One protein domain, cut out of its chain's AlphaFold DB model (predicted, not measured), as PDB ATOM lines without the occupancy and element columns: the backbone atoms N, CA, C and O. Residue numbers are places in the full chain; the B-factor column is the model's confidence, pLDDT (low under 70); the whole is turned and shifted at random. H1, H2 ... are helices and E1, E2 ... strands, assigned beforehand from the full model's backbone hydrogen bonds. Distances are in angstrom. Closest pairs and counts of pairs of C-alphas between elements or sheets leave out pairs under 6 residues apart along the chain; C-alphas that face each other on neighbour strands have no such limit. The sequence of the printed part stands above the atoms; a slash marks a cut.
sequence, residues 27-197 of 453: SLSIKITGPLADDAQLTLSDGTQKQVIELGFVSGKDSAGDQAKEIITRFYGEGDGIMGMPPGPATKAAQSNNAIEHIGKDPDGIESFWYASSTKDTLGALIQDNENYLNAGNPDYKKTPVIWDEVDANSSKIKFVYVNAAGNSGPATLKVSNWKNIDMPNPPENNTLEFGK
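What this domain is: This is residues 27 to 197 of the 453 residues of an uncharacterized protein of Opitutae bacterium (UniProt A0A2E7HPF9). Two antiparallel sheets stand partly face to face as a small sandwich, E3 E2 E6 E7 opposite E1 E5 E4, and H1 packs along E5 and E4. H2 and H3 lead away near opposite ends of E4, apart from each other, and beyond H3 residues 135 to 155 fold back to E5. The printed part has 171 residues, with three named helices and seven named strands in the order E1 E2 E3 H1 H2 E4 H3 E5 E6 E7. The class is mixed, helices and strands, with under half of the residues, 79, in named elements. The whole is compact, with a radius of gyration of the C-alphas of 17.2 A and spans of 50 by 47 by 27 A.

How they stand to each other: Start at the sheet of E3, residues 50 to 54, E2, 41 to 45, E6, 173 to 176, and E7, 192 to 194, in that order. E2 and E3 form a hairpin, with N 44 and O 51 2.8 A apart, and E6 and E7 another, with N 174 and O 193 2.8 A apart; between E2 and E6 look at N 43 and O 175, 2.8 A. The second sheet runs E1, residues 27 to 32, E5, 156 to 163, and E4, 113 to 117; find N 30 and O 158 at 3.0 A and N 115 and O 161 at 2.9 A. The two sheets make a sandwich, two sheets face to face, 10.4 A centre to centre where they face each other. H1, residues 64 to 76, makes two layers with E1 E5 E4, a helix on one face of a sheet: it runs along the strands, over E5 and E4, at a height of 7.6 A. H2, residues 89 to 103, is on the opposite face, over none of the strands; its closest C-alphas to E4 are those of Ala 90 and Phe 113, 5.4 A. H1 and H2 only just touch, with 3 pairs of C-alphas within 8 A, the closest Tyr 76 and Ala 90, 6.5 A. H3, residues 120 to 134, only grazes that sheet; it touches H1 at a steep tilt of 50 degrees, closest at the C-alphas of Gly 65 and Thr 122, 5.3 A. In H1, H2 and H3 every O i to N i+4 pair is within hydrogen-bond range.

Where its parts are: Find C-alpha 27 at (139.908, 128.838, 147.058), where E1 begins its 16.5 A. E5 is 23.0 A long, starting at C-alpha 156, (131.898, 117.673, 156.193). H1 measures 18.8 A, H2 20.8 A and H3 21.3 A. E7 ends at C-alpha 194, (134.548, 135.602, 147.239).

The domain as a whole: The C-alphas farthest apart, of Pro 139 and Glu 189, are 53.9 A apart. The printed part has no cut; the long links are H1 to H2, H3 to E5 and E6 to E7. The mean pLDDT of the printed part is 80.9, with residues 56 to 61, 77 to 87, 104 to 108 and 185 to 189 under 70.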
ATOM      1  N   SER A  27     140.707 129.949 146.548       89.62
ATOM      2  CA  SER A  27     139.908 128.838 147.058       89.62
ATOM      3  C   SER A  27     138.909 129.290 148.108       89.62
ATOM      4  O   SER A  27     139.231 130.105 148.971       89.62
ATOM      5  N   LEU A  28     137.731 128.681 148.077       90.88
ATOM      6  CA  LEU A  28     136.685 128.841 149.075       90.88
ATOM      7  C   LEU A  28     136.448 127.497 149.774       90.88
ATOM      8  O   LEU A  28     136.774 126.435 149.243       90.88
ATOM      9  N   SER A  29     135.908 127.502 150.990       89.81
ATOM     10  CA  SER A  29     135.489 126.258 151.643       89.81
ATOM     11  C   SER A  29     134.216 126.465 152.442       89.81
ATOM     12  O   SER A  29     134.201 127.287 153.355       89.81
ATOM     13  N   ILE A  30     133.191 125.681 152.123       88.88
ATOM     14  CA  ILE A  30     131.932 125.633 152.867       88.88
ATOM     15  C   ILE A  30     131.936 124.413 153.790       88.88
ATOM     16  O   ILE A  30     132.521 123.375 153.470       88.88
ATOM     17  N   LYS A  31     131.305 124.539 154.955       91.25
ATOM     18  CA  LYS A  31     131.097 123.437 155.896       91.25
ATOM     19  C   LYS A  31     129.622 123.059 155.851       91.25
ATOM     20  O   LYS A  31     128.775 123.934 155.981       91.25
ATOM     21  N   ILE A  32     129.326 121.780 155.668       88.62
ATOM     22  CA  ILE A  32     127.957 121.257 155.610       88.62
ATOM     23  C   ILE A  32     127.711 120.444 156.875       88.62
ATOM     24  O   ILE A  32     128.596 119.700 157.296       88.62
ATOM     25  N   THR A  33     126.545 120.613 157.495       88.38
ATOM     26  CA  THR A  33     126.189 120.017 158.799       88.38
ATOM     27  C   THR A  33     124.921 119.163 158.758       88.38
ATOM     28  O   THR A  33     124.367 118.833 159.800       88.38
ATOM     29  N   GLY A  34     124.421 118.843 157.564       82.31
ATOM     30  CA  GLY A  34     123.199 118.071 157.347       82.31
ATOM     31  C   GLY A  34     122.717 118.194 155.899       82.31
ATOM     32  O   GLY A  34     123.420 118.800 155.086       82.31
ATOM     33  N   PRO A  35     121.533 117.654 155.562       81.69
ATOM     34  CA  PRO A  35     120.988 117.727 154.212       81.69
ATOM     35  C   PRO A  35     120.726 119.170 153.780       81.69
ATOM     36  O   PRO A  35     120.198 119.963 154.567       81.69
ATOM     37  N   LEU A  36     121.085 119.514 152.544       79.56
ATOM     38  CA  LEU A  36     120.778 120.832 151.986       79.56
ATOM     39  C   LEU A  36     119.267 120.999 151.739       79.56
ATOM     40  O   LEU A  36     118.476 120.074 151.919       79.56
ATOM     41  N   ALA A  37     118.842 122.220 151.416       78.12
ATOM     42  CA  ALA A  37     117.455 122.489 151.054       78.12
ATOM     43  C   ALA A  37     117.172 122.103 149.594       78.12
ATOM     44  O   ALA A  37     118.052 122.223 148.747       78.12
ATOM     45  N   ASP A  38     115.932 121.714 149.292       76.88
ATOM     46  CA  ASP A  38     115.524 121.277 147.946       76.88
ATOM     47  C   ASP A  38     115.605 122.409 146.896       76.88
ATOM     48  O   ASP A  38     115.698 122.155 145.696       76.88
ATOM     49  N   ASP A  39     115.591 123.668 147.354       79.38
ATOM     50  CA  ASP A  39     115.772 124.894 146.569       79.38
ATOM     51  C   ASP A  39     117.231 125.400 146.546       79.38
ATOM     52  O   ASP A  39     117.507 126.502 146.057       79.38
ATOM     53  N   ALA A  40     118.184 124.621 147.073       81.19
ATOM     54  CA  ALA A  40     119.596 124.981 147.091       81.19
ATOM     55  C   ALA A  40     120.216 124.918 145.680       81.19
ATOM     56  O   ALA A  40     120.244 123.888 145.005       81.19
ATOM     57  N   GLN A  41     120.781 126.043 145.257       85.69
ATOM     58  CA  GLN A  41     121.536 126.209 144.025       85.69
ATOM     59  C   GLN A  41     122.880 126.848 144.366       85.69
ATOM     60  O   GLN A  41     122.932 127.854 145.080       85.69
ATOM     61  N   LEU A  42     123.960 126.279 143.833       87.50
ATOM     62  CA  LEU A  42     125.308 126.833 143.929       87.50
ATOM     63  C   LEU A  42     125.661 127.449 142.574       87.50
ATOM     64  O   LEU A  42     125.747 126.744 141.574       87.50
ATOM     65  N   THR A  43     125.848 128.766 142.518       89.44
ATOM     66  CA  THR A  43     126.298 129.468 141.306       89.44
ATOM     67  C   THR A  43     127.732 129.936 141.492       89.44
ATOM     68  O   THR A  43     127.996 130.828 142.299       89.44
ATOM     69  N   LEU A  44     128.652 129.355 140.732       90.00
ATOM     70  CA  LEU A  44     130.036 129.803 140.626       90.00
ATOM     71  C   LEU A  44     130.172 130.793 139.467       90.00
ATOM     72  O   LEU A  44     129.523 130.631 138.434       90.00
ATOM     73  N   SER A  45     130.984 131.835 139.637       90.19
ATOM     74  CA  SER A  45     131.202 132.864 138.613       90.19
ATOM     75  C   SER A  45     132.542 133.562 138.807       90.19
ATOM     76  O   SER A  45     132.903 133.871 139.938       90.19
ATOM     77  N   ASP A  46     133.262 133.857 137.724       87.88
ATOM     78  CA  ASP A  46     134.498 134.667 137.724       87.88
ATOM     79  C   ASP A  46     134.297 136.056 137.097       87.88
ATOM     80  O   ASP A  46     135.248 136.767 136.787       87.88
ATOM     81  N   GLY A  47     133.036 136.438 136.885       84.19
ATOM     82  CA  GLY A  47     132.636 137.668 136.206       84.19
ATOM     83  C   GLY A  47     132.483 137.501 134.693       84.19
ATOM     84  O   GLY A  47     131.645 138.189 134.114       84.19
ATOM     85  N   THR A  48     133.201 136.555 134.078       84.75
ATOM     86  CA  THR A  48     133.093 136.217 132.649       84.75
ATOM     87  C   THR A  48     132.144 135.035 132.442       84.75
ATOM     88  O   THR A  48     131.170 135.129 131.698       84.75
ATOM     89  N   GLN A  49     132.413 133.922 133.125       84.31
ATOM     90  CA  GLN A  49     131.679 132.663 133.038       84.31
ATOM     91  C   GLN A  49     130.785 132.442 134.263       84.31
ATOM     92  O   GLN A  49     130.995 133.039 135.322       84.31
ATOM     93  N   LYS A  50     129.787 131.556 134.129       86.69
ATOM     94  CA  LYS A  50     128.893 131.131 135.216       86.69
ATOM     95  C   LYS A  50     128.609 129.633 135.132       86.69
ATOM     96  O   LYS A  50     128.124 129.167 134.106       86.69
ATOM     97  N   GLN A  51     128.843 128.910 136.223       83.44
ATOM     98  CA  GLN A  51     128.470 127.505 136.388       83.44
ATOM     99  C   GLN A  51     127.395 127.418 137.478       83.44
ATOM    100  O   GLN A  51     127.668 127.693 138.647       83.44
ATOM    101  N   VAL A  52     126.168 127.067 137.093       83.81
ATOM    102  CA  VAL A  52     125.061 126.803 138.027       83.81
ATOM    103  C   VAL A  52     125.007 125.305 138.300       83.81
ATOM    104  O   VAL A  52     125.070 124.504 137.371       83.81
ATOM    105  N   ILE A  53     124.904 124.936 139.573       77.75
ATOM    106  CA  ILE A  53     124.789 123.557 140.046       77.75
ATOM    107  C   ILE A  53     123.461 123.463 140.793       77.75
ATOM    108  O   ILE A  53     123.297 124.046 141.872       77.75
ATOM    109  N   GLU A  54     122.504 122.757 140.198       74.19
ATOM    110  CA  GLU A  54     121.204 122.494 140.808       74.19
ATOM    111  C   GLU A  54     121.301 121.240 141.681       74.19
ATOM    112  O   GLU A  54     121.574 120.135 141.210       74.19
ATOM    113  N   LEU A  55     121.122 121.421 142.990       70.56
ATOM    114  CA  LEU A  55     121.259 120.338 143.962       70.56
ATOM    115  C   LEU A  55     119.966 119.525 144.082       70.56
ATOM    116  O   LEU A  55     120.016 118.322 144.338       70.56
ATOM    117  N   GLY A  56     118.823 120.159 143.805       59.50
ATOM    118  CA  GLY A  56     117.514 119.518 143.721       59.50
ATOM    119  C   GLY A  56     117.171 118.683 144.956       59.50
ATOM    120  O   GLY A  56     117.626 118.951 146.067       59.50
ATOM    121  N   PHE A  57     116.377 117.634 144.752       49.94
ATOM    122  CA  PHE A  57     116.026 116.705 145.820       49.94
ATOM    123  C   PHE A  57     117.157 115.689 146.044       49.94
ATOM    124  O   PHE A  57     117.274 114.698 145.317       49.94
ATOM    125  N   VAL A  58     118.003 115.924 147.052       57.34
ATOM    126  CA  VAL A  58     119.024 114.952 147.480       57.34
ATOM    127  C   VAL A  58     118.342 113.872 148.324       57.34
ATOM    128  O   VAL A  58     118.187 114.003 149.536       57.34
ATOM    129  N   SER A  59     117.875 112.818 147.653       43.41
ATOM    130  CA  SER A  59     116.991 111.783 148.208       43.41
ATOM    131  C   SER A  59     117.687 110.816 149.185       43.41
ATOM    132  O   SER A  59     117.799 109.623 148.900       43.41
ATOM    133  N   GLY A  60     118.115 111.295 150.356       51.31
ATOM    134  CA  GLY A  60     118.779 110.454 151.354       51.31
ATOM    135  C   GLY A  60     118.861 111.041 152.767       51.31
ATOM    136  O   GLY A  60     119.041 112.241 152.968       51.31
ATOM    137  N   LYS A  61     118.749 110.143 153.747       55.84
ATOM    138  CA  LYS A  61     119.275 110.281 155.115       55.84
ATOM    139  C   LYS A  61     120.725 109.761 155.126       55.84
ATOM    140  O   LYS A  61     121.032 108.942 154.273       55.84
ATOM    141  N   ASP A  62     121.623 110.130 156.042       71.00
ATOM    142  CA  ASP A  62     121.556 111.175 157.095       71.00
ATOM    143  C   ASP A  62     122.952 111.812 157.374       71.00
ATOM    144  O   ASP A  62     123.239 112.259 158.484       71.00
ATOM    145  N   SER A  63     123.849 111.858 156.377       83.50
ATOM    146  CA  SER A  63     125.271 112.216 156.557       83.50
ATOM    147  C   SER A  63     125.713 113.482 155.819       83.50
ATOM    148  O   SER A  63     125.504 113.635 154.616       83.50
ATOM    149  N   ALA A  64     126.431 114.371 156.513       86.75
ATOM    150  CA  ALA A  64     127.079 115.528 155.897       86.75
ATOM    151  C   ALA A  64     128.220 115.154 154.925       86.75
ATOM    152  O   ALA A  64     128.551 115.961 154.054       86.75
ATOM    153  N   GLY A  65     128.830 113.968 155.058       86.75
ATOM    154  CA  GLY A  65     129.828 113.461 154.112       86.75
ATOM    155  C   GLY A  65     129.211 112.987 152.800       86.75
ATOM    156  O   GLY A  65     129.742 113.314 151.741       86.75
ATOM    157  N   ASP A  66     128.061 112.307 152.857       86.94
ATOM    158  CA  ASP A  66     127.300 111.917 151.659       86.94
ATOM    159  C   ASP A  66     126.833 113.151 150.876       86.94
ATOM    160  O   ASP A  66     127.122 113.282 149.690       86.94
ATOM    161  N   GLN A  67     126.237 114.128 151.570       85.88
ATOM    162  CA  GLN A  67     125.838 115.414 150.982       85.88
ATOM    163  C   GLN A  67     127.023 116.121 150.307       85.88
ATOM    164  O   GLN A  67     126.895 116.649 149.202       85.88
ATOM    165  N   ALA A  68     128.202 116.103 150.938       87.94
ATOM    166  CA  ALA A  68     129.411 116.670 150.352       87.94
ATOM    167  C   ALA A  68     129.888 115.911 149.104       87.94
ATOM    168  O   ALA A  68     130.364 116.550 148.165       87.94
ATOM    169  N   LYS A  69     129.737 114.582 149.065       87.00
ATOM    170  CA  LYS A  69     130.015 113.758 147.884       87.00
ATOM    171  C   LYS A  69     129.011 114.029 146.759       87.00
ATOM    172  O   LYS A  69     129.459 114.273 145.650       87.00
ATOM    173  N   GLU A  70     127.709 114.130 147.029       82.94
ATOM    174  CA  GLU A  70     126.690 114.450 146.011       82.94
ATOM    175  C   GLU A  70     126.964 115.789 145.310       82.94
ATOM    176  O   GLU A  70     126.925 115.881 144.083       82.94
ATOM    177  N   ILE A  71     127.327 116.821 146.076       84.31
ATOM    178  CA  ILE A  71     127.690 118.141 145.535       84.31
ATOM    179  C   ILE A  71     128.956 118.065 144.673       84.31
ATOM    180  O   ILE A  71     129.047 118.744 143.652       84.31
ATOM    181  N   ILE A  72     129.939 117.254 145.074       85.75
ATOM    182  CA  ILE A  72     131.196 117.069 144.339       85.75
ATOM    183  C   ILE A  72     130.960 116.259 143.055       85.75
ATOM    184  O   ILE A  72     131.440 116.667 142.001       85.75
ATOM    185  N   THR A  73     130.172 115.183 143.098       80.50
ATOM    186  CA  THR A  73     129.789 114.409 141.909       80.50
ATOM    187  C   THR A  73     129.033 115.289 140.921       80.50
ATOM    188  O   THR A  73     129.450 115.412 139.777       80.50
ATOM    189  N   ARG A  74     127.995 116.018 141.353       79.25
ATOM    190  CA  ARG A  74     127.238 116.923 140.464       79.25
ATOM    191  C   ARG A  74     128.050 118.115 139.961       79.25
ATOM    192  O   ARG A  74     127.748 118.642 138.894       79.25
ATOM    193  N   PHE A  75     129.097 118.521 140.679       80.12
ATOM    194  CA  PHE A  75     130.053 119.516 140.194       80.12
ATOM    195  C   PHE A  75     130.841 119.018 138.961       80.12
ATOM    196  O   PHE A  75     131.074 119.800 138.036       80.12
ATOM    197  N   TYR A  76     131.220 117.734 138.932       77.31
ATOM    198  CA  TYR A  76     131.870 117.081 137.782       77.31
ATOM    199  C   TYR A  76     130.881 116.440 136.788       77.31
ATOM    200  O   TYR A  76     131.271 116.104 135.672       77.31
ATOM    201  N   GLY A  77     129.601 116.343 137.157       67.75
ATOM    202  CA  GLY A  77     128.533 115.688 136.405       67.75
ATOM    203  C   GLY A  77     128.329 114.226 136.821       67.75
ATOM    204  O   GLY A  77     129.261 113.539 137.229       67.75
ATOM    205  N   GLU A  78     127.106 113.714 136.664       54.81
ATOM    206  CA  GLU A  78     126.739 112.303 136.919       54.81
ATOM    207  C   GLU A  78     127.257 111.352 135.804       54.81
ATOM    208  O   GLU A  78     126.615 110.364 135.452       54.81
ATOM    209  N   GLY A  79     128.384 111.710 135.176       46.94
ATOM    210  CA  GLY A  79     128.732 111.357 133.796       46.94
ATOM    211  C   GLY A  79     129.798 110.279 133.600       46.94
ATOM    212  O   GLY A  79     130.020 109.880 132.462       46.94
ATOM    213  N   ASP A  80     130.428 109.780 134.663       43.47
ATOM    214  CA  ASP A  80     131.446 108.728 134.573       43.47
ATOM    215  C   ASP A  80     130.958 107.425 135.215       43.47
ATOM    216  O   ASP A  80     130.685 107.353 136.413       43.47
ATOM    217  N   GLY A  81     130.847 106.385 134.386       43.50
ATOM    218  CA  GLY A  81     130.453 105.028 134.782       43.50
ATOM    219  C   GLY A  81     129.223 104.477 134.066       43.50
ATOM    220  O   GLY A  81     128.973 103.274 134.117       43.50
ATOM    221  N   ILE A  82     128.502 105.320 133.321       39.03
ATOM    222  CA  ILE A  82     127.515 104.895 132.323       39.03
ATOM    223  C   ILE A  82     128.060 105.278 130.943       39.03
ATOM    224  O   ILE A  82     128.481 106.411 130.723       39.03
ATOM    225  N   MET A  83     128.101 104.307 130.027       38.81
ATOM    226  CA  MET A  83     128.846 104.403 128.765       38.81
ATOM    227  C   MET A  83     128.472 105.646 127.938       38.81
ATOM    228  O   MET A  83     127.343 105.760 127.463       38.81
ATOM    229  N   GLY A  84     129.451 106.517 127.677       47.72
ATOM    230  CA  GLY A  84     129.361 107.546 126.636       47.72
ATOM    231  C   GLY A  84     128.742 108.890 127.034       47.72
ATOM    232  O   GLY A  84     128.446 109.679 126.137       47.72
ATOM    233  N   MET A  85     128.562 109.189 128.325       52.09
ATOM    234  CA  MET A  85     128.286 110.572 128.741       52.09
ATOM    235  C   MET A  85     129.552 111.454 128.644       52.09
ATOM    236  O   MET A  85     130.665 110.952 128.792       52.09
ATOM    237  N   PRO A  86     129.413 112.758 128.331       58.97
ATOM    238  CA  PRO A  86     130.550 113.664 128.203       58.97
ATOM    239  C   PRO A  86     131.064 114.139 129.577       58.97
ATOM    240  O   PRO A  86     130.257 114.333 130.489       58.97
ATOM    241  N   PRO A  87     132.376 114.416 129.717       69.31
ATOM    242  CA  PRO A  87     132.944 114.950 130.953       69.31
ATOM    243  C   PRO A  87     132.364 116.330 131.292       69.31
ATOM    244  O   PRO A  87     132.144 117.162 130.404       69.31
ATOM    245  N   GLY A  88     132.159 116.600 132.585       75.75
ATOM    246  CA  GLY A  88     131.623 117.880 133.048       75.75
ATOM    247  C   GLY A  88     132.543 119.079 132.774       75.75
ATOM    248  O   GLY A  88     133.715 118.909 132.421       75.75
ATOM    249  N   PRO A  89     132.043 120.319 132.962       79.06
ATOM    250  CA  PRO A  89     132.721 121.536 132.509       79.06
ATOM    251  C   PRO A  89     134.165 121.672 133.004       79.06
ATOM    252  O   PRO A  89     135.057 121.991 132.223       79.06
ATOM    253  N   ALA A  90     134.412 121.359 134.279       81.81
ATOM    254  CA  ALA A  90     135.741 121.408 134.886       81.81
ATOM    255  C   ALA A  90     136.735 120.425 134.248       81.81
ATOM    256  O   ALA A  90     137.864 120.793 133.928       81.81
ATOM    257  N   THR A  91     136.301 119.181 134.046       82.81
ATOM    258  CA  THR A  91     137.096 118.102 133.454       82.81
ATOM    259  C   THR A  91     137.384 118.385 131.985       82.81
ATOM    260  O   THR A  91     138.535 118.310 131.557       82.81
ATOM    261  N   LYS A  92     136.367 118.821 131.233       84.50
ATOM    262  CA  LYS A  92     136.495 119.229 129.831       84.50
ATOM    263  C   LYS A  92     137.479 120.395 129.660       84.50
ATOM    264  O   LYS A  92     138.373 120.302 128.820       84.50
ATOM    265  N   ALA A  93     137.358 121.456 130.464       85.75
ATOM    266  CA  ALA A  93     138.268 122.602 130.423       85.75
ATOM    267  C   ALA A  93     139.709 122.193 130.775       85.75
ATOM    268  O   ALA A  93     140.639 122.480 130.023       85.75
ATOM    269  N   ALA A  94     139.905 121.439 131.865       85.25
ATOM    270  CA  ALA A  94     141.228 120.979 132.288       85.25
ATOM    271  C   ALA A  94     141.916 120.071 131.249       85.25
ATOM    272  O   ALA A  94     143.130 120.175 131.060       85.25
ATOM    273  N   GLN A  95     141.162 119.209 130.556       84.75
ATOM    274  CA  GLN A  95     141.668 118.389 129.451       84.75
ATOM    275  C   GLN A  95     141.977 119.232 128.202       84.75
ATOM    276  O   GLN A  95     143.048 119.073 127.614       84.75
ATOM    277  N   SER A  96     141.083 120.155 127.823       84.94
ATOM    278  CA  SER A  96     141.252 121.054 126.669       84.94
ATOM    279  C   SER A  96     142.496 121.933 126.814       84.94
ATOM    280  O   SER A  96     143.370 121.924 125.947       84.94
ATOM    281  N   ASN A  97     142.639 122.614 127.955       88.19
ATOM    282  CA  ASN A  97     143.789 123.462 128.261       88.19
ATOM    283  C   ASN A  97     145.107 122.678 128.199       88.19
ATOM    284  O   ASN A  97     146.065 123.126 127.578       88.19
ATOM    285  N   ASN A  98     145.143 121.486 128.806       85.31
ATOM    286  CA  ASN A  98     146.319 120.615 128.824       85.31
ATOM    287  C   ASN A  98     146.687 120.109 127.413       85.31
ATOM    288  O   ASN A  98     147.863 119.937 127.098       85.31
ATOM    289  N   ALA A  99     145.695 119.901 126.539       83.38
ATOM    290  CA  ALA A  99     145.931 119.593 125.133       83.38
ATOM    291  C   ALA A  99     146.481 120.808 124.362       83.38
ATOM    292  O   ALA A  99     147.423 120.648 123.592       83.38
ATOM    293  N   ILE A 100     145.961 122.020 124.586       84.12
ATOM    294  CA  ILE A 100     146.477 123.258 123.966       84.12
ATOM    295  C   ILE A 100     147.935 123.506 124.390       84.12
ATOM    296  O   ILE A 100     148.796 123.689 123.529       84.12
ATOM    297  N   GLU A 101     148.220 123.417 125.693       80.31
ATOM    298  CA  GLU A 101     149.541 123.621 126.310       80.31
ATOM    299  C   GLU A 101     150.618 122.664 125.759       80.31
ATOM    300  O   GLU A 101     151.780 123.050 125.625       80.31
ATOM    301  N   HIS A 102     150.248 121.433 125.388       77.75
ATOM    302  CA  HIS A 102     151.178 120.433 124.845       77.75
ATOM    303  C   HIS A 102     151.195 120.310 123.314       77.75
ATOM    304  O   HIS A 102     152.185 119.827 122.768       77.75
ATOM    305  N   ILE A 103     150.140 120.733 122.609       74.81
ATOM    306  CA  ILE A 103     150.061 120.674 121.135       74.81
ATOM    307  C   ILE A 103     150.537 121.994 120.494       74.81
ATOM    308  O   ILE A 103     150.857 122.013 119.307       74.81
ATOM    309  N   GLY A 104     150.642 123.084 121.262       61.53
ATOM    310  CA  GLY A 104     151.188 124.360 120.781       61.53
ATOM    311  C   GLY A 104     150.244 125.113 119.842       61.53
ATOM    312  O   GLY A 104     150.700 125.758 118.900       61.53
ATOM    313  N   LYS A 105     148.931 125.001 120.074       60.12
ATOM    314  CA  LYS A 105     147.917 125.822 119.396       60.12
ATOM    315  C   LYS A 105     147.849 127.227 120.000       60.12
ATOM    316  O   LYS A 105     148.268 127.433 121.137       60.12
ATOM    317  N   ASP A 106     147.268 128.158 119.248       58.19
ATOM    318  CA  ASP A 106     146.961 129.508 119.724       58.19
ATOM    319  C   ASP A 106     146.123 129.487 121.023       58.19
ATOM    320  O   ASP A 106     145.285 128.594 121.206       58.19
ATOM    321  N   PRO A 107     146.328 130.455 121.938       61.97
ATOM    322  CA  PRO A 107     145.735 130.448 123.278       61.97
ATOM    323  C   PRO A 107     144.225 130.750 123.314       61.97
ATOM    324  O   PRO A 107     143.620 130.649 124.381       61.97
ATOM    325  N   ASP A 108     143.605 131.063 122.173       61.34
ATOM    326  CA  ASP A 108     142.203 131.502 122.015       61.34
ATOM    327  C   ASP A 108     141.139 130.414 122.320       61.34
ATOM    328  O   ASP A 108     139.976 130.528 121.935       61.34
ATOM    329  N   GLY A 109     141.527 129.345 123.023       74.12
ATOM    330  CA  GLY A 109     140.655 128.273 123.514       74.12
ATOM    331  C   GLY A 109     140.942 127.831 124.955       74.12
ATOM    332  O   GLY A 109     140.468 126.770 125.359       74.12
ATOM    333  N   ILE A 110     141.737 128.591 125.719       84.75
ATOM    334  CA  ILE A 110     142.021 128.296 127.131       84.75
ATOM    335  C   ILE A 110     140.844 128.764 128.001       84.75
ATOM    336  O   ILE A 110     140.497 129.943 128.016       84.75
ATOM    337  N   GLU A 111     140.253 127.848 128.769       87.50
ATOM    338  CA  GLU A 111     139.105 128.107 129.645       87.50
ATOM    339  C   GLU A 111     139.526 128.112 131.126       87.50
ATOM    340  O   GLU A 111     140.147 127.167 131.618       87.50
ATOM    341  N   SER A 112     139.168 129.160 131.877       89.69
ATOM    342  CA  SER A 112     139.229 129.124 133.348       89.69
ATOM    343  C   SER A 112     138.151 128.190 133.898       89.69
ATOM    344  O   SER A 112     137.055 128.123 133.351       89.69
ATOM    345  N   PHE A 113     138.434 127.489 134.997       89.62
ATOM    346  CA  PHE A 113     137.505 126.506 135.561       89.62
ATOM    347  C   PHE A 113     137.603 126.405 137.087       89.62
ATOM    348  O   PHE A 113     138.586 126.820 137.708       89.62
ATOM    349  N   TRP A 114     136.580 125.820 137.708       90.38
ATOM    350  CA  TRP A 114     136.585 125.463 139.127       90.38
ATOM    351  C   TRP A 114     136.858 123.970 139.308       90.38
ATOM    352  O   TRP A 114     136.591 123.175 138.417       90.38
ATOM    353  N   TYR A 115     137.346 123.567 140.476       89.19
ATOM    354  CA  TYR A 115     137.342 122.164 140.882       89.19
ATOM    355  C   TYR A 115     136.980 122.019 142.362       89.19
ATOM    356  O   TYR A 115     137.296 122.888 143.183       89.19
ATOM    357  N   ALA A 116     136.297 120.927 142.703       89.31
ATOM    358  CA  ALA A 116     135.777 120.646 144.038       89.31
ATOM    359  C   ALA A 116     136.433 119.395 144.643       89.31
ATOM    360  O   ALA A 116     136.688 118.404 143.959       89.31
ATOM    361  N   SER A 117     136.721 119.430 145.941       89.06
ATOM    362  CA  SER A 117     137.171 118.263 146.707       89.06
ATOM    363  C   SER A 117     136.777 118.422 148.175       89.06
ATOM    364  O   SER A 117     136.422 119.520 148.602       89.06
ATOM    365  N   SER A 118     136.837 117.349 148.960       89.81
ATOM    366  CA  SER A 118     136.537 117.386 150.398       89.81
ATOM    367  C   SER A 118     137.810 117.274 151.251       89.81
ATOM    368  O   SER A 118     138.931 117.418 150.761       89.81
ATOM    369  N   THR A 119     137.662 117.048 152.554       86.62
ATOM    370  CA  THR A 119     138.774 116.798 153.487       86.62
ATOM    371  C   THR A 119     138.435 115.660 154.455       86.62
ATOM    372  O   THR A 119     137.300 115.197 154.480       86.62
ATOM    373  N   LYS A 120     139.424 115.217 155.250       87.31
ATOM    374  CA  LYS A 120     139.298 114.125 156.236       87.31
ATOM    375  C   LYS A 120     138.716 112.825 155.628       87.31
ATOM    376  O   LYS A 120     139.156 112.399 154.563       87.31
ATOM    377  N   ASP A 121     137.753 112.218 156.313       90.56
ATOM    378  CA  ASP A 121     137.155 110.920 156.057       90.56
ATOM    379  C   ASP A 121     136.267 110.993 154.813       90.56
ATOM    380  O   ASP A 121     136.280 110.064 154.017       90.56
ATOM    381  N   THR A 122     135.624 112.139 154.544       90.12
ATOM    382  CA  THR A 122     134.949 112.393 153.256       90.12
ATOM    383  C   THR A 122     135.915 112.333 152.070       90.12
ATOM    384  O   THR A 122     135.575 111.790 151.024       90.12
ATOM    385  N   LEU A 123     137.137 112.860 152.210       90.06
ATOM    386  CA  LEU A 123     138.159 112.731 151.161       90.06
ATOM    387  C   LEU A 123     138.653 111.282 151.039       90.06
ATOM    388  O   LEU A 123     138.841 110.805 149.926       90.06
ATOM    389  N   GLY A 124     138.830 110.572 152.158       90.44
ATOM    390  CA  GLY A 124     139.167 109.143 152.150       90.44
ATOM    391  C   GLY A 124     138.097 108.289 151.464       90.44
ATOM    392  O   GLY A 124     138.425 107.440 150.643       90.44
ATOM    393  N   ALA A 125     136.824 108.577 151.733       90.12
ATOM    394  CA  ALA A 125     135.663 107.957 151.110       90.12
ATOM    395  C   ALA A 125     135.601 108.233 149.599       90.12
ATOM    396  O   ALA A 125     135.490 107.291 148.824       90.12
ATOM    397  N   LEU A 126     135.776 109.490 149.166       88.56
ATOM    398  CA  LEU A 126     135.844 109.860 147.742       88.56
ATOM    399  C   LEU A 126     137.005 109.176 147.000       88.56
ATOM    400  O   LEU A 126     136.860 108.822 145.830       88.56
ATOM    401  N   ILE A 127     138.151 108.985 147.663       88.56
ATOM    402  CA  ILE A 127     139.283 108.226 147.114       88.56
ATOM    403  C   ILE A 127     138.917 106.743 147.001       88.56
ATOM    404  O   ILE A 127     139.055 106.175 145.923       88.56
ATOM    405  N   GLN A 128     138.406 106.135 148.074       89.31
ATOM    406  CA  GLN A 128     138.070 104.711 148.102       89.31
ATOM    407  C   GLN A 128     136.967 104.349 147.102       89.31
ATOM    408  O   GLN A 128     137.043 103.298 146.467       89.31
ATOM    409  N   ASP A 129     135.957 105.206 146.944       86.00
ATOM    410  CA  ASP A 129     134.869 104.991 145.989       86.00
ATOM    411  C   ASP A 129     135.354 105.154 144.540       86.00
ATOM    412  O   ASP A 129     134.953 104.381 143.671       86.00
ATOM    413  N   ASN A 130     136.317 106.051 144.288       83.94
ATOM    414  CA  ASN A 130     136.979 106.110 142.986       83.94
ATOM    415  C   ASN A 130     137.871 104.883 142.720       83.94
ATOM    416  O   ASN A 130     137.833 104.312 141.636       83.94
ATOM    417  N   GLU A 131     138.639 104.402 143.702       85.31
ATOM    418  CA  GLU A 131     139.408 103.157 143.542       85.31
ATOM    419  C   GLU A 131     138.494 101.951 143.261       85.31
ATOM    420  O   GLU A 131     138.829 101.105 142.428       85.31
ATOM    421  N   ASN A 132     137.315 101.907 143.896       86.56
ATOM    422  CA  ASN A 132     136.272 100.918 143.626       86.56
ATOM    423  C   ASN A 132     135.681 101.036 142.210       86.56
ATOM    424  O   ASN A 132     135.245 100.024 141.659       86.56
ATOM    425  N   TYR A 133     135.613 102.250 141.657       80.44
ATOM    426  CA  TYR A 133     135.132 102.528 140.305       80.44
ATOM    427  C   TYR A 133     136.173 102.141 139.245       80.44
ATOM    428  O   TYR A 133     135.882 101.331 138.368       80.44
ATOM    429  N   LEU A 134     137.414 102.617 139.387       81.94
ATOM    430  CA  LEU A 134     138.535 102.334 138.478       81.94
ATOM    431  C   LEU A 134     138.881 100.841 138.368       81.94
ATOM    432  O   LEU A 134     139.452 100.408 137.371       81.94
ATOM    433  N   ASN A 135     138.544 100.048 139.386       84.38
ATOM    434  CA  ASN A 135     138.732  98.597 139.392       84.38
ATOM    435  C   ASN A 135     137.424  97.809 139.174       84.38
ATOM    436  O   ASN A 135     137.382  96.601 139.423       84.38
ATOM    437  N   ALA A 136     136.346  98.449 138.715       81.62
ATOM    438  CA  ALA A 136     135.103  97.757 138.398       81.62
ATOM    439  C   ALA A 136     135.333  96.696 137.301       81.62
ATOM    440  O   ALA A 136     135.759  97.001 136.191       81.62
ATOM    441  N   GLY A 137     135.058  95.429 137.625       79.94
ATOM    442  CA  GLY A 137     135.291  94.290 136.727       79.94
ATOM    443  C   GLY A 137     136.688  93.656 136.814       79.94
ATOM    444  O   GLY A 137     136.900  92.619 136.192       79.94
ATOM    445  N   ASN A 138     137.615  94.202 137.610       87.69
ATOM    446  CA  ASN A 138     138.892  93.548 137.909       87.69
ATOM    447  C   ASN A 138     138.666  92.380 138.901       87.69
ATOM    448  O   ASN A 138     138.269  92.640 140.041       87.69
ATOM    449  N   PRO A 139     138.908  91.106 138.524       84.50
ATOM    450  CA  PRO A 139     138.603  89.953 139.377       84.50
ATOM    451  C   PRO A 139     139.503  89.848 140.617       84.50
ATOM    452  O   PRO A 139     139.078  89.284 141.623       84.50
ATOM    453  N   ASP A 140     140.714  90.411 140.568       88.06
ATOM    454  CA  ASP A 140     141.668  90.389 141.683       88.06
ATOM    455  C   ASP A 140     141.452  91.557 142.669       88.06
ATOM    456  O   ASP A 140     142.035  91.582 143.756       88.06
ATOM    457  N   TYR A 141     140.601  92.536 142.326       88.19
ATOM    458  CA  TYR A 141     140.343  93.697 143.175       88.19
ATOM    459  C   TYR A 141     139.217  93.446 144.183       88.19
ATOM    460  O   TYR A 141     138.028  93.388 143.858       88.19
ATOM    461  N   LYS A 142     139.581  93.387 145.467       89.06
ATOM    462  CA  LYS A 142     138.609  93.313 146.559       89.06
ATOM    463  C   LYS A 142     137.993  94.692 146.840       89.06
ATOM    464  O   LYS A 142     138.523  95.451 147.652       89.06
ATOM    465  N   LYS A 143     136.837  94.971 146.223       86.69
ATOM    466  CA  LYS A 143     136.018  96.172 146.484       86.69
ATOM    467  C   LYS A 143     135.819  96.403 147.988       86.69
ATOM    468  O   LYS A 143     135.358  95.507 148.698       86.69
ATOM    469  N   THR A 144     136.128  97.612 148.453       89.38
ATOM    470  CA  THR A 144     135.973  98.021 149.857       89.38
ATOM    471  C   THR A 144     134.784  98.979 149.964       89.38
ATOM    472  O   THR A 144     134.880 100.110 149.489       89.38
ATOM    473  N   PRO A 145     133.631  98.548 150.513       86.69
ATOM    474  CA  PRO A 145     132.414  99.356 150.509       86.69
ATOM    475  C   PRO A 145     132.557 100.600 151.395       86.69
ATOM    476  O   PRO A 145     133.057 100.523 152.515       86.69
ATOM    477  N   VAL A 146     132.069 101.735 150.895       88.50
ATOM    478  CA  VAL A 146     132.020 103.006 151.624       88.50
ATOM    479  C   VAL A 146     130.640 103.156 152.267       88.50
ATOM    480  O   VAL A 146     129.627 103.168 151.571       88.50
ATOM    481  N   ILE A 147     130.596 103.269 153.597       90.25
ATOM    482  CA  ILE A 147     129.358 103.485 154.364       90.25
ATOM    483  C   ILE A 147     129.168 104.994 154.539       90.25
ATOM    484  O   ILE A 147     129.585 105.578 155.538       90.25
ATOM    485  N   TRP A 148     128.585 105.638 153.528       87.50
ATOM    486  CA  TRP A 148     128.459 107.100 153.457       87.50
ATOM    487  C   TRP A 148     127.722 107.727 154.659       87.50
ATOM    488  O   TRP A 148     128.050 108.851 155.042       87.50
ATOM    489  N   ASP A 149     126.828 106.983 155.322       86.69
ATOM    490  CA  ASP A 149     126.148 107.379 156.568       86.69
ATOM    491  C   ASP A 149     127.099 107.680 157.744       86.69
ATOM    492  O   ASP A 149     126.808 108.539 158.575       86.69
ATOM    493  N   GLU A 150     128.249 107.005 157.821       88.44
ATOM    494  CA  GLU A 150     129.226 107.184 158.907       88.44
ATOM    495  C   GLU A 150     130.279 108.263 158.579       88.44
ATOM    496  O   GLU A 150     130.886 108.857 159.476       88.44
ATOM    497  N   VAL A 151     130.483 108.554 157.291       88.44
ATOM    498  CA  VAL A 151     131.534 109.443 156.772       88.44
ATOM    499  C   VAL A 151     131.282 110.898 157.181       88.44
ATOM    500  O   VAL A 151     130.372 111.541 156.672       88.44
ATOM    501  N   ASP A 152     132.110 111.447 158.085       90.06
ATOM    502  CA  ASP A 152     132.007 112.835 158.582       90.06
ATOM    503  C   ASP A 152     130.574 113.238 159.025       90.06
ATOM    504  O   ASP A 152     130.226 114.417 158.973       90.06
ATOM    505  N   ALA A 153     129.746 112.288 159.485       88.44
ATOM    506  CA  ALA A 153     128.275 112.383 159.531       88.44
ATOM    507  C   ALA A 153     127.685 113.732 160.008       88.44
ATOM    508  O   ALA A 153     126.754 114.255 159.401       88.44
ATOM    509  N   ASN A 154     128.255 114.336 161.058       89.81
ATOM    510  CA  ASN A 154     127.793 115.608 161.634       89.81
ATOM    511  C   ASN A 154     128.323 116.878 160.928       89.81
ATOM    512  O   ASN A 154     127.835 117.978 161.187       89.81
ATOM    513  N   SER A 155     129.411 116.787 160.151       90.75
ATOM    514  CA  SER A 155     130.132 117.948 159.610       90.75
ATOM    515  C   SER A 155     131.205 117.577 158.566       90.75
ATOM    516  O   SER A 155     132.366 117.343 158.936       90.75
ATOM    517  N   SER A 156     130.896 117.713 157.274       91.00
ATOM    518  CA  SER A 156     131.898 117.673 156.193       91.00
ATOM    519  C   SER A 156     132.323 119.079 155.733       91.00
ATOM    520  O   SER A 156     131.711 120.089 156.089       91.00
ATOM    521  N   LYS A 157     133.411 119.169 154.957       92.25
ATOM    522  CA  LYS A 157     133.929 120.423 154.386       92.25
ATOM    523  C   LYS A 157     134.325 120.242 152.926       92.25
ATOM    524  O   LYS A 157     135.372 119.660 152.643       92.25
ATOM    525  N   ILE A 158     133.552 120.865 152.039       90.31
ATOM    526  CA  ILE A 158     133.885 121.010 150.621       90.31
ATOM    527  C   ILE A 158     134.824 122.203 150.456       90.31
ATOM    528  O   ILE A 158     134.601 123.276 151.021       90.31
ATOM    529  N   LYS A 159     135.861 122.026 149.645       90.94
ATOM    530  CA  LYS A 159     136.768 123.067 149.176       90.94
ATOM    531  C   LYS A 159     136.636 123.204 147.663       90.94
ATOM    532  O   LYS A 159     137.000 122.294 146.922       90.94
ATOM    533  N   PHE A 160     136.194 124.378 147.229       91.06
ATOM    534  CA  PHE A 160     136.253 124.798 145.835       91.06
ATOM    535  C   PHE A 160     137.581 125.518 145.579       91.06
ATOM    536  O   PHE A 160     138.083 126.254 146.434       91.06
ATOM    537  N   VAL A 161     138.156 125.328 144.398       91.19
ATOM    538  CA  VAL A 161     139.351 126.033 143.918       91.19
ATOM    539  C   VAL A 161     139.048 126.596 142.540       91.19
ATOM    540  O   VAL A 161     138.413 125.918 141.742       91.19
ATOM    541  N   TYR A 162     139.492 127.819 142.268       92.31
ATOM    542  CA  TYR A 162     139.367 128.462 140.965       92.31
ATOM    543  C   TYR A 162     140.727 128.502 140.259       92.31
ATOM    544  O   TYR A 162     141.699 129.030 140.803       92.31
ATOM    545  N   VAL A 163     140.794 127.943 139.052       90.44
ATOM    546  CA  VAL A 163     141.976 127.930 138.185       90.44
ATOM    547  C   VAL A 163     141.768 128.969 137.088       90.44
ATOM    548  O   VAL A 163     141.044 128.738 136.122       90.44
ATOM    549  N   ASN A 164     142.410 130.127 137.249       89.31
ATOM    550  CA  ASN A 164     142.303 131.236 136.304       89.31
ATOM    551  C   ASN A 164     143.235 131.053 135.092       89.31
ATOM    552  O   ASN A 164     144.207 131.792 134.939       89.31
ATOM    553  N   ALA A 165     142.982 130.032 134.274       86.69
ATOM    554  CA  ALA A 165     143.799 129.732 133.099       86.69
ATOM    555  C   ALA A 165     143.643 130.787 131.984       86.69
ATOM    556  O   ALA A 165     144.625 131.138 131.339       86.69
ATOM    557  N   ALA A 166     142.437 131.340 131.805       86.12
ATOM    558  CA  ALA A 166     142.122 132.329 130.768       86.12
ATOM    559  C   ALA A 166     142.514 133.781 131.126       86.12
ATOM    560  O   ALA A 166     142.318 134.691 130.324       86.12
ATOM    561  N   GLY A 167     143.025 134.039 132.337       85.19
ATOM    562  CA  GLY A 167     143.375 135.396 132.784       85.19
ATOM    563  C   GLY A 167     142.174 136.319 133.049       85.19
ATOM    564  O   GLY A 167     142.317 137.543 133.023       85.19
ATOM    565  N   ASN A 168     140.995 135.754 133.331       86.00
ATOM    566  CA  ASN A 168     139.777 136.503 133.644       86.00
ATOM    567  C   ASN A 168     140.012 137.467 134.821       86.00
ATOM    568  O   ASN A 168     140.571 137.093 135.852       86.00
ATOM    569  N   SER A 169     139.596 138.725 134.659       81.69
ATOM    570  CA  SER A 169     139.882 139.809 135.619       81.69
ATOM    571  C   SER A 169     138.802 140.019 136.689       81.69
ATOM    572  O   SER A 169     138.972 140.865 137.565       81.69
ATOM    573  N   GLY A 170     137.677 139.303 136.611       80.00
ATOM    574  CA  GLY A 170     136.585 139.430 137.573       80.00
ATOM    575  C   GLY A 170     136.803 138.613 138.858       80.00
ATOM    576  O   GLY A 170     137.658 137.725 138.911       80.00
ATOM    577  N   PRO A 171     136.048 138.912 139.931       85.38
ATOM    578  CA  PRO A 171     136.154 138.186 141.187       85.38
ATOM    579  C   PRO A 171     135.547 136.784 141.056       85.38
ATOM    580  O   PRO A 171     134.378 136.623 140.703       85.38
ATOM    581  N   ALA A 172     136.329 135.762 141.406       90.00
ATOM    582  CA  ALA A 172     135.819 134.407 141.570       90.00
ATOM    583  C   ALA A 172     134.911 134.337 142.809       90.00
ATOM    584  O   ALA A 172     135.324 134.666 143.922       90.00
ATOM    585  N   THR A 173     133.670 133.905 142.605       91.56
ATOM    586  CA  THR A 173     132.574 133.965 143.578       91.56
ATOM    587  C   THR A 173     131.773 132.668 143.620       91.56
ATOM    588  O   THR A 173     131.670 131.955 142.623       91.56
ATOM    589  N   LEU A 174     131.183 132.380 144.782       90.00
ATOM    590  CA  LEU A 174     130.135 131.382 144.990       90.00
ATOM    591  C   LEU A 174     128.903 132.085 145.562       90.00
ATOM    592  O   LEU A 174     128.944 132.580 146.688       90.00
ATOM    593  N   LYS A 175     127.802 132.086 144.815       90.19
ATOM    594  CA  LYS A 175     126.481 132.477 145.310       90.19
ATOM    595  C   LYS A 175     125.672 131.238 145.683       90.19
ATOM    596  O   LYS A 175     125.687 130.254 144.943       90.19
ATOM    597  N   VAL A 176     124.945 131.303 146.795       87.06
ATOM    598  CA  VAL A 176     124.069 130.223 147.279       87.06
ATOM    599  C   VAL A 176     122.635 130.742 147.398       87.06
ATOM    600  O   VAL A 176     122.424 131.828 147.932       87.06
ATOM    601  N   SER A 177     121.630 130.016 146.901       86.62
ATOM    602  CA  SER A 177     120.221 130.426 147.075       86.62
ATOM    603  C   SER A 177     119.759 130.302 148.533       86.62
ATOM    604  O   SER A 177     119.173 131.241 149.071       86.62
ATOM    605  N   ASN A 178     120.069 129.172 149.178       84.06
ATOM    606  CA  ASN A 178     119.628 128.819 150.524       84.06
ATOM    607  C   ASN A 178     120.799 128.277 151.373       84.06
ATOM    608  O   ASN A 178     121.421 127.279 151.021       84.06
ATOM    609  N   TRP A 179     121.089 128.932 152.503       83.81
ATOM    610  CA  TRP A 179     122.191 128.580 153.415       83.81
ATOM    611  C   TRP A 179     121.834 127.515 154.469       83.81
ATOM    612  O   TRP A 179     122.653 127.211 155.337       83.81
ATOM    613  N   LYS A 180     120.621 126.944 154.440       84.88
ATOM    614  CA  LYS A 180     120.195 125.902 155.390       84.88
ATOM    615  C   LYS A 180     121.210 124.749 155.433       84.88
ATOM    616  O   LYS A 180     121.549 124.175 154.404       84.88
ATOM    617  N   ASN A 181     121.659 124.401 156.642       83.75
ATOM    618  CA  ASN A 181     122.666 123.369 156.925       83.75
ATOM    619  C   ASN A 181     124.063 123.602 156.303       83.75
ATOM    620  O   ASN A 181     124.895 122.690 156.304       83.75
ATOM    621  N   ILE A 182     124.358 124.829 155.860       84.12
ATOM    622  CA  ILE A 182     125.714 125.301 155.558       84.12
ATOM    623  C   ILE A 182     126.178 126.183 156.724       84.12
ATOM    624  O   ILE A 182     125.655 127.273 156.946       84.12
ATOM    625  N   ASP A 183     127.171 125.717 157.477       83.62
ATOM    626  CA  ASP A 183     127.744 126.458 158.602       83.62
ATOM    627  C   ASP A 183     128.685 127.559 158.095       83.62
ATOM    628  O   ASP A 183     129.854 127.319 157.767       83.62
ATOM    629  N   MET A 184     128.135 128.772 158.030       73.12
ATOM    630  CA  MET A 184     128.841 130.016 157.762       73.12
ATOM    631  C   MET A 184     128.568 130.990 158.926       73.12
ATOM    632  O   MET A 184     127.426 131.420 159.088       73.12
ATOM    633  N   PRO A 185     129.575 131.387 159.733       56.47
ATOM    634  CA  PRO A 185     129.352 132.142 160.975       56.47
ATOM    635  C   PRO A 185     128.851 133.584 160.772       56.47
ATOM    636  O   PRO A 185     128.454 134.222 161.739       56.47
ATOM    637  N   ASN A 186     128.872 134.083 159.533       62.78
ATOM    638  CA  ASN A 186     128.060 135.198 159.045       62.78
ATOM    639  C   ASN A 186     127.792 134.940 157.547       62.78
ATOM    640  O   ASN A 186     128.756 134.975 156.772       62.78
ATOM    641  N   PRO A 187     126.554 134.652 157.106       64.31
ATOM    642  CA  PRO A 187     126.230 134.632 155.683       64.31
ATOM    643  C   PRO A 187     126.267 136.070 155.122       64.31
ATOM    644  O   PRO A 187     125.813 136.997 155.796       64.31
ATOM    645  N   PRO A 188     126.817 136.292 153.917       68.50
ATOM    646  CA  PRO A 188     126.911 137.624 153.320       68.50
ATOM    647  C   PRO A 188     125.536 138.127 152.857       68.50
ATOM    648  O   PRO A 188     124.745 137.359 152.312       68.50
ATOM    649  N   GLU A 189     125.267 139.429 152.996       68.00
ATOM    650  CA  GLU A 189     123.955 140.049 152.703       68.00
ATOM    651  C   GLU A 189     123.472 139.848 151.252       68.00
ATOM    652  O   GLU A 189     122.275 139.814 150.978       68.00
ATOM    653  N   ASN A 190     124.405 139.683 150.310       76.56
ATOM    654  CA  ASN A 190     124.145 139.416 148.891       76.56
ATOM    655  C   ASN A 190     124.156 137.908 148.537       76.56
ATOM    656  O   ASN A 190     124.198 137.549 147.355       76.56
ATOM    657  N   ASN A 191     124.189 137.028 149.544       80.19
ATOM    658  CA  ASN A 191     124.361 135.576 149.434       80.19
ATOM    659  C   ASN A 191     125.584 135.114 148.609       80.19
ATOM    660  O   ASN A 191     125.596 133.988 148.112       80.19
ATOM    661  N   THR A 192     126.613 135.956 148.456       83.81
ATOM    662  CA  THR A 192     127.773 135.713 147.583       83.81
ATOM    663  C   THR A 192     129.092 135.773 148.361       83.81
ATOM    664  O   THR A 192     129.401 136.773 149.001       83.81
ATOM    665  N   LEU A 193     129.890 134.703 148.293       87.50
ATOM    666  CA  LEU A 193     131.222 134.592 148.897       87.50
ATOM    667  C   LEU A 193     132.320 134.708 147.834       87.50
ATOM    668  O   LEU A 193     132.251 134.040 146.805       87.50
ATOM    669  N   GLU A 194     133.365 135.489 148.104       89.44
ATOM    670  CA  GLU A 194     134.548 135.602 147.239       89.44
ATOM    671  C   GLU A 194     135.599 134.517 147.545       89.44
ATOM    672  O   GLU A 194     135.774 134.081 148.686       89.44
ATOM    673  N   PHE A 195     136.331 134.076 146.519       90.62
ATOM    674  CA  PHE A 195     137.406 133.090 146.643       90.62
ATOM    675  C   PHE A 195     138.710 133.755 147.106       90.62
ATOM    676  O   PHE A 195     139.303 134.563 146.395       90.62
ATOM    677  N   GLY A 196     139.208 133.359 148.280       88.25
ATOM    678  CA  GLY A 196     140.423 133.923 148.876       88.25
ATOM    679  C   GLY A 196     141.692 133.096 148.642       88.25
ATOM    680  O   GLY A 196     141.652 131.884 148.420       88.25
ATOM    681  N   LYS A 197     142.858 133.738 148.776       89.50
ATOM    682  CA  LYS A 197     144.132 133.035 149.012       89.50
ATOM    683  C   LYS A 197     144.264 132.704 150.500       89.50
ATOM    684  O   LYS A 197     143.867 133.496 151.350       89.50
TER     685      LYS A 197